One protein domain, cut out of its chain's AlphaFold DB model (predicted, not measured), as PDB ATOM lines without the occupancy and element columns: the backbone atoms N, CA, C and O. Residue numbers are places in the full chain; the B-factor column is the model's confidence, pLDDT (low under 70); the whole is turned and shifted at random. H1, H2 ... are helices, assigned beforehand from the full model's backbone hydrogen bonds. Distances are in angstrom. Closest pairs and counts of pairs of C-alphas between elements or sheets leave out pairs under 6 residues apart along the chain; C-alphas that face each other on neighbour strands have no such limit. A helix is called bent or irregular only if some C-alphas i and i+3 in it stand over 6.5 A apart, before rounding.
ATOM      1  N   LEU A   4     -18.929 -39.360 -25.426       86.06
ATOM      2  CA  LEU A   4     -19.591 -40.630 -25.147       86.06
ATOM      3  C   LEU A   4     -19.787 -41.439 -26.436       86.06
ATOM      4  O   LEU A   4     -19.512 -42.637 -26.458       86.06
ATOM      5  N   ALA A   5     -20.218 -40.782 -27.516       87.19
ATOM      6  CA  ALA A   5     -20.434 -41.427 -28.809       87.19
ATOM      7  C   ALA A   5     -19.125 -41.995 -29.382       87.19
ATOM      8  O   ALA A   5     -19.108 -43.136 -29.838       87.19
ATOM      9  N   GLU A   6     -18.020 -41.251 -29.281       89.94
ATOM     10  CA  GLU A   6     -16.695 -41.717 -29.722       89.94
ATOM     11  C   GLU A   6     -16.196 -42.918 -28.902       89.94
ATOM     12  O   GLU A   6     -15.643 -43.877 -29.450       89.94
ATOM     13  N   GLN A   7     -16.425 -42.909 -27.585       90.44
ATOM     14  CA  GLN A   7     -16.070 -44.039 -26.726       90.44
ATOM     15  C   GLN A   7     -16.891 -45.285 -27.045       90.44
ATOM     16  O   GLN A   7     -16.331 -46.379 -27.097       90.44
ATOM     17  N   LEU A   8     -18.195 -45.137 -27.271       89.62
ATOM     18  CA  LEU A   8     -19.065 -46.256 -27.619       89.62
ATOM     19  C   LEU A   8     -18.700 -46.839 -28.976       89.62
ATOM     20  O   LEU A   8     -18.534 -48.050 -29.073       89.62
ATOM     21  N   ASP A   9     -18.501 -45.999 -29.989       89.69
ATOM     22  CA  ASP A   9     -18.089 -46.440 -31.323       89.69
ATOM     23  C   ASP A   9     -16.761 -47.210 -31.276       89.69
ATOM     24  O   ASP A   9     -16.625 -48.279 -31.868       89.69
ATOM     25  N   THR A  10     -15.821 -46.742 -30.446       93.50
ATOM     26  CA  THR A  10     -14.550 -47.438 -30.230       93.50
ATOM     27  C   THR A  10     -14.732 -48.739 -29.455       93.50
ATOM     28  O   THR A  10     -14.093 -49.730 -29.783       93.50
ATOM     29  N   LYS A  11     -15.544 -48.783 -28.393       91.69
ATOM     30  CA  LYS A  11     -15.602 -49.923 -27.457       91.69
ATOM     31  C   LYS A  11     -16.558 -51.033 -27.891       91.69
ATOM     32  O   LYS A  11     -16.226 -52.199 -27.701       91.69
ATOM     33  N   LEU A  12     -17.692 -50.695 -28.504       91.06
ATOM     34  CA  LEU A  12     -18.709 -51.649 -28.960       91.06
ATOM     35  C   LEU A  12     -18.166 -52.797 -29.830       91.06
ATOM     36  O   LEU A  12     -18.571 -53.929 -29.579       91.06
ATOM     37  N   PRO A  13     -17.252 -52.580 -30.798       91.81
ATOM     38  CA  PRO A  13     -16.687 -53.675 -31.589       91.81
ATOM     39  C   PRO A  13     -15.658 -54.530 -30.831       91.81
ATOM     40  O   PRO A  13     -15.328 -55.617 -31.293       91.81
ATOM     41  N   HIS A  14     -15.136 -54.061 -29.691       94.00
ATOM     42  CA  HIS A  14     -14.188 -54.819 -28.864       94.00
ATOM     43  C   HIS A  14     -14.875 -55.708 -27.822       94.00
ATOM     44  O   HIS A  14     -14.218 -56.548 -27.207       94.00
ATOM     45  N   TRP A  15     -16.168 -55.503 -27.575       94.25
ATOM     46  CA  TRP A  15     -16.931 -56.310 -26.636       94.25
ATOM     47  C   TRP A  15     -17.568 -57.515 -27.320       94.25
ATOM     48  O   TRP A  15     -17.896 -57.487 -28.504       94.25
ATOM     49  N   GLU A  16     -17.784 -58.565 -26.529       94.50
ATOM     50  CA  GLU A  16     -18.627 -59.691 -26.924       94.50
ATOM     51  C   GLU A  16     -19.997 -59.169 -27.400       94.50
ATOM     52  O   GLU A  16     -20.541 -58.252 -26.771       94.50
ATOM     53  N   PRO A  17     -20.603 -59.756 -28.450       90.25
ATOM     54  CA  PRO A  17     -21.860 -59.267 -29.023       90.25
ATOM     55  C   PRO A  17     -22.975 -59.104 -27.985       90.25
ATOM     56  O   PRO A  17     -23.689 -58.106 -27.992       90.25
ATOM     57  N   TYR A  18     -23.064 -60.043 -27.040       92.62
ATOM     58  CA  TYR A  18     -24.025 -60.001 -25.938       92.62
ATOM     59  C   TYR A  18     -23.812 -58.805 -24.996       92.62
ATOM     60  O   TYR A  18     -24.767 -58.191 -24.526       92.62
ATOM     61  N   ILE A  19     -22.558 -58.450 -24.714       92.25
ATOM     62  CA  ILE A  19     -22.223 -57.300 -23.865       92.25
ATOM     63  C   ILE A  19     -22.479 -56.000 -24.630       92.25
ATOM     64  O   ILE A  19     -23.076 -55.073 -24.089       92.25
ATOM     65  N   ALA A  20     -22.084 -55.941 -25.904       92.31
ATOM     66  CA  ALA A  20     -22.334 -54.786 -26.756       92.31
ATOM     67  C   ALA A  20     -23.838 -54.496 -26.905       92.31
ATOM     68  O   ALA A  20     -24.247 -53.336 -26.856       92.31
ATOM     69  N   GLU A  21     -24.667 -55.532 -27.049       92.88
ATOM     70  CA  GLU A  21     -26.123 -55.403 -27.132       92.88
ATOM     71  C   GLU A  21     -26.733 -54.896 -25.819       92.88
ATOM     72  O   GLU A  21     -27.512 -53.945 -25.835       92.88
ATOM     73  N   GLN A  22     -26.309 -55.443 -24.675       92.44
ATOM     74  CA  GLN A  22     -26.752 -54.957 -23.363       92.44
ATOM     75  C   GLN A  22     -26.386 -53.492 -23.134       92.44
ATOM     76  O   GLN A  22     -27.226 -52.706 -22.702       92.44
ATOM     77  N   VAL A  23     -25.152 -53.095 -23.461       91.56
ATOM     78  CA  VAL A  23     -24.717 -51.701 -23.318       91.56
ATOM     79  C   VAL A  23     -25.547 -50.779 -24.215       91.56
ATOM     80  O   VAL A  23     -25.989 -49.727 -23.757       91.56
ATOM     81  N   ARG A  24     -25.834 -51.181 -25.462       91.00
ATOM     82  CA  ARG A  24     -26.733 -50.423 -26.353       91.00
ATOM     83  C   ARG A  24     -28.134 -50.287 -25.763       91.00
ATOM     84  O   ARG A  24     -28.686 -49.190 -25.808       91.00
ATOM     85  N   HIS A  25     -28.690 -51.361 -25.206       92.31
ATOM     86  CA  HIS A  25     -30.017 -51.344 -24.593       92.31
ATOM     87  C   HIS A  25     -30.071 -50.369 -23.413       92.31
ATOM     88  O   HIS A  25     -30.911 -49.475 -23.396       92.31
ATOM     89  N   ILE A  26     -29.125 -50.474 -22.476       88.69
ATOM     90  CA  ILE A  26     -29.058 -49.613 -21.284       88.69
ATOM     91  C   ILE A  26     -28.931 -48.138 -21.677       88.69
ATOM     92  O   ILE A  26     -29.634 -47.290 -21.139       88.69
ATOM     93  N   ILE A  27     -28.055 -47.819 -22.630       90.31
ATOM     94  CA  ILE A  27     -27.853 -46.432 -23.069       90.31
ATOM     95  C   ILE A  27     -29.101 -45.893 -23.763       90.31
ATOM     96  O   ILE A  27     -29.467 -44.746 -23.531       90.31
ATOM     97  N   THR A  28     -29.771 -46.716 -24.571       91.31
ATOM     98  CA  THR A  28     -31.027 -46.331 -25.227       91.31
ATOM     99  C   THR A  28     -32.108 -46.026 -24.195       91.31
ATOM    100  O   THR A  28     -32.758 -44.994 -24.302       91.31
ATOM    101  N   GLU A  29     -32.247 -46.856 -23.160       89.62
ATOM    102  CA  GLU A  29     -33.205 -46.617 -22.073       89.62
ATOM    103  C   GLU A  29     -32.892 -45.322 -21.316       89.62
ATOM    104  O   GLU A  29     -33.788 -44.537 -21.026       89.62
ATOM    105  N   ILE A  30     -31.612 -45.054 -21.032       88.19
ATOM    106  CA  ILE A  30     -31.193 -43.808 -20.376       88.19
ATOM    107  C   ILE A  30     -31.523 -42.591 -21.249       88.19
ATOM    108  O   ILE A  30     -31.989 -41.585 -20.718       88.19
ATOM    109  N   ILE A  31     -31.290 -42.668 -22.564       89.19
ATOM    110  CA  ILE A  31     -31.614 -41.587 -23.507       89.19
ATOM    111  C   ILE A  31     -33.126 -41.365 -23.558       89.19
ATOM    112  O   ILE A  31     -33.562 -40.234 -23.394       89.19
ATOM    113  N   ASP A  32     -33.922 -42.425 -23.693       90.88
ATOM    114  CA  ASP A  32     -35.385 -42.330 -23.734       90.88
ATOM    115  C   ASP A  32     -35.949 -41.699 -22.447       90.88
ATOM    116  O   ASP A  32     -36.769 -40.781 -22.481       90.88
ATOM    117  N   LEU A  33     -35.416 -42.096 -21.288       88.38
ATOM    118  CA  LEU A  33     -35.752 -41.489 -20.001       88.38
ATOM    119  C   LEU A  33     -35.298 -40.025 -19.901       88.38
ATOM    120  O   LEU A  33     -35.973 -39.221 -19.255       88.38
ATOM    121  N   ALA A  34     -34.174 -39.662 -20.524       87.44
ATOM    122  CA  ALA A  34     -33.702 -38.281 -20.611       87.44
ATOM    123  C   ALA A  34     -34.609 -37.420 -21.491       87.44
ATOM    124  O   ALA A  34     -34.976 -36.322 -21.075       87.44
ATOM    125  N   ASP A  35     -35.018 -37.936 -22.650       90.00
ATOM    126  CA  ASP A  35     -35.964 -37.293 -23.564       90.00
ATOM    127  C   ASP A  35     -37.318 -37.050 -22.886       90.00
ATOM    128  O   ASP A  35     -37.929 -35.993 -23.048       90.00
ATOM    129  N   GLN A  36     -37.761 -37.988 -22.045       90.19
ATOM    130  CA  GLN A  36     -38.967 -37.831 -21.230       90.19
ATOM    131  C   GLN A  36     -38.766 -36.940 -19.984       90.19
ATOM    132  O   GLN A  36     -39.722 -36.691 -19.250       90.19
ATOM    133  N   ASN A  37     -37.549 -36.440 -19.730       82.31
ATOM    134  CA  ASN A  37     -37.166 -35.694 -18.524       82.31
ATOM    135  C   ASN A  37     -37.457 -36.467 -17.214       82.31
ATOM    136  O   ASN A  37     -37.756 -35.884 -16.173       82.31
ATOM    137  N   LEU A  38     -37.367 -37.801 -17.274       84.56
ATOM    138  CA  LEU A  38     -37.617 -38.748 -16.182       84.56
ATOM    139  C   LEU A  38     -36.329 -39.359 -15.608       84.56
ATOM    140  O   LEU A  38     -36.396 -40.287 -14.803       84.56
ATOM    141  N   LEU A  39     -35.149 -38.838 -15.961       81.00
ATOM    142  CA  LEU A  39     -33.873 -39.298 -15.386       81.00
ATOM    143  C   LEU A  39     -33.843 -39.235 -13.850       81.00
ATOM    144  O   LEU A  39     -33.218 -40.083 -13.213       81.00
ATOM    145  N   ASP A  40     -34.545 -38.276 -13.245       71.75
ATOM    146  CA  ASP A  40     -34.659 -38.163 -11.786       71.75
ATOM    147  C   ASP A  40     -35.369 -39.380 -11.157       71.75
ATOM    148  O   ASP A  40     -35.010 -39.810 -10.065       71.75
ATOM    149  N   VAL A  41     -36.291 -40.024 -11.884       69.31
ATOM    150  CA  VAL A  41     -37.002 -41.235 -11.432       69.31
ATOM    151  C   VAL A  41     -36.057 -42.440 -11.345       69.31
ATOM    152  O   VAL A  41     -36.175 -43.260 -10.432       69.31
ATOM    153  N   MET A  42     -35.083 -42.541 -12.256       66.31
ATOM    154  CA  MET A  42     -34.018 -43.552 -12.179       66.31
ATOM    155  C   MET A  42     -33.097 -43.305 -10.982       66.31
ATOM    156  O   MET A  42     -32.734 -44.249 -10.283       66.31
ATOM    157  N   ARG A  43     -32.749 -42.039 -10.715       59.16
ATOM    158  CA  ARG A  43     -31.905 -41.660  -9.572       59.16
ATOM    159  C   ARG A  43     -32.600 -41.954  -8.239       59.16
ATOM    160  O   ARG A  43     -31.958 -42.500  -7.348       59.16
ATOM    161  N   SER A  44     -33.899 -41.673  -8.116       57.38
ATOM    162  CA  SER A  44     -34.673 -42.002  -6.911       57.38
ATOM    163  C   SER A  44     -34.704 -43.501  -6.620       57.38
ATOM    164  O   SER A  44     -34.482 -43.882  -5.479       57.38
ATOM    165  N   LYS A  45     -34.859 -44.366  -7.633       56.16
ATOM    166  CA  LYS A  45     -34.834 -45.827  -7.424       56.16
ATOM    167  C   LYS A  45     -33.483 -46.376  -6.958       56.16
ATOM    168  O   LYS A  45     -33.450 -47.426  -6.319       56.16
ATOM    169  N   ILE A  46     -32.381 -45.710  -7.301       56.56
ATOM    170  CA  ILE A  46     -31.043 -46.079  -6.818       56.56
ATOM    171  C   ILE A  46     -30.898 -45.648  -5.355       56.56
ATOM    172  O   ILE A  46     -30.563 -46.471  -4.512       56.56
ATOM    173  N   VAL A  47     -31.263 -44.404  -5.036       56.22
ATOM    174  CA  VAL A  47     -31.171 -43.862  -3.671       56.22
ATOM    175  C   VAL A  47     -32.105 -44.591  -2.694       56.22
ATOM    176  O   VAL A  47     -31.718 -44.855  -1.562       56.22
ATOM    177  N   GLU A  48     -33.318 -44.964  -3.110       55.72
ATOM    178  CA  GLU A  48     -34.244 -45.737  -2.269       55.72
ATOM    179  C   GLU A  48     -33.725 -47.154  -1.973       55.72
ATOM    180  O   GLU A  48     -33.932 -47.650  -0.868       55.72
ATOM    181  N   GLN A  49     -33.011 -47.791  -2.909       55.56
ATOM    182  CA  GLN A  49     -32.351 -49.078  -2.650       55.56
ATOM    183  C   GLN A  49     -31.129 -48.933  -1.739       55.56
ATOM    184  O   GLN A  49     -30.943 -49.777  -0.872       55.56
ATOM    185  N   GLU A  50     -30.341 -47.860  -1.867       56.03
ATOM    186  CA  GLU A  50     -29.225 -47.588  -0.946       56.03
ATOM    187  C   GLU A  50     -29.712 -47.315   0.490       56.03
ATOM    188  O   GLU A  50     -29.066 -47.726   1.452       56.03
ATOM    189  N   VAL A  51     -30.878 -46.676   0.660       57.97
ATOM    190  CA  VAL A  51     -31.514 -46.521   1.982       57.97
ATOM    191  C   VAL A  51     -32.033 -47.858   2.517       57.97
ATOM    192  O   VAL A  51     -31.947 -48.093   3.719       57.97
ATOM    193  N   LEU A  52     -32.558 -48.739   1.660       56.66
ATOM    194  CA  LEU A  52     -33.047 -50.054   2.081       56.66
ATOM    195  C   LEU A  52     -31.901 -50.988   2.510       56.66
ATOM    196  O   LEU A  52     -32.053 -51.693   3.500       56.66
ATOM    197  N   ASP A  53     -30.757 -50.943   1.821       57.78
ATOM    198  CA  ASP A  53     -29.554 -51.725   2.156       57.78
ATOM    199  C   ASP A  53     -28.946 -51.291   3.506       57.78
ATOM    200  O   ASP A  53     -28.509 -52.123   4.294       57.78
ATOM    201  N   LEU A  54     -29.020 -49.993   3.835       58.19
ATOM    202  CA  LEU A  54     -28.587 -49.451   5.131       58.19
ATOM    203  C   LEU A  54     -29.531 -49.820   6.295       58.19
ATOM    204  O   LEU A  54     -29.138 -49.793   7.457       58.19
ATOM    205  N   LEU A  55     -30.798 -50.125   6.004       58.88
ATOM    206  CA  LEU A  55     -31.802 -50.473   7.017       58.88
ATOM    207  C   LEU A  55     -31.898 -51.989   7.271       58.88
ATOM    208  O   LEU A  55     -32.633 -52.388   8.173       58.88
ATOM    209  N   ASP A  56     -31.151 -52.807   6.521       53.50
ATOM    210  CA  ASP A  56     -30.991 -54.258   6.726       53.50
ATOM    211  C   ASP A  56     -29.744 -54.589   7.583       53.50
ATOM    212  O   ASP A  56     -29.244 -55.713   7.588       53.50
TER     213      ASP A  56
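Overview. This is residues 4 to 56 of the 58 residues of an uncharacterized protein of Beggiatoa sp. PS (UniProt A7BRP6). Three helices make an open V: H2 and H3 are its two limbs, meeting near the end of H2 and the start of H3, and the shorter H1 folds back beside H2 from the far end of that limb. The contacts between the helices are few, and residues 43 to 56, of which 43 to 54 belong to H3, stick out free of the rest. The printed part has 53 residues, with three named helices in the order H1, H2, H3 and no named strand, and its class is all helix. The whole is only just loose, close to extended, with a radius of gyration of the C-alphas of 14.7 A and spans of 41 by 28 by 16 A.

Along the chain. H1 is residues 4 to 14, 15.6 A from first to last C-alpha, and begins with C-alpha 4 at (-19.591, -40.630, -25.147). It is irregular, but only just: C-alphas 10 and 13 are 6.7 A apart, and its line is a rough one. H2, residues 17 to 35, is the longest helix, 26.7 A from C-alpha 17 at (-21.860, -59.267, -29.023) to C-alpha 35. H3, residues 39 to 54, is 23.5 A long and ends with C-alpha 54 at (-28.587, -49.451, 5.131).

Arrangement. H1 and H2 are joined by a tight link of 2 residues. They are close but not clearly touching, with 2 pairs of C-alphas within 8 A. Their closest C-alphas, those of Leu 12 and Ala 20, are 5.3 A apart. They run opposite ways at a shallow tilt of 18 degrees, with centres 12.8 A apart. A tight link of 3 residues joins H2 to H3. These two are also close but not clearly touching, with 2 pairs of C-alphas within 8 A. Their closest C-alphas are those of Leu 33 and Leu 39, 5.4 A apart. They run opposite ways at a steep tilt of 68 degrees, only just short of about perpendicular, and their centres are 19.6 A apart. H1 and H3 are apart. In H2 and H3 every O i to N i+4 pair is within hydrogen-bond range; in H1, 5 of 7 are.

Size, cuts and confidence. The two C-alphas farthest apart are those of Pro 13 and Leu 55, at 41.6 A. Without residues 43 to 56, which stand free, the other 39 residues span 31 by 20 by 11 A. The printed part has no cut, and neither link is long. The mean pLDDT of the printed part is 80.1; residues 41 to 56 are under 70, and the mean of H3 is 61, against 90 for H1 and 91 for H2.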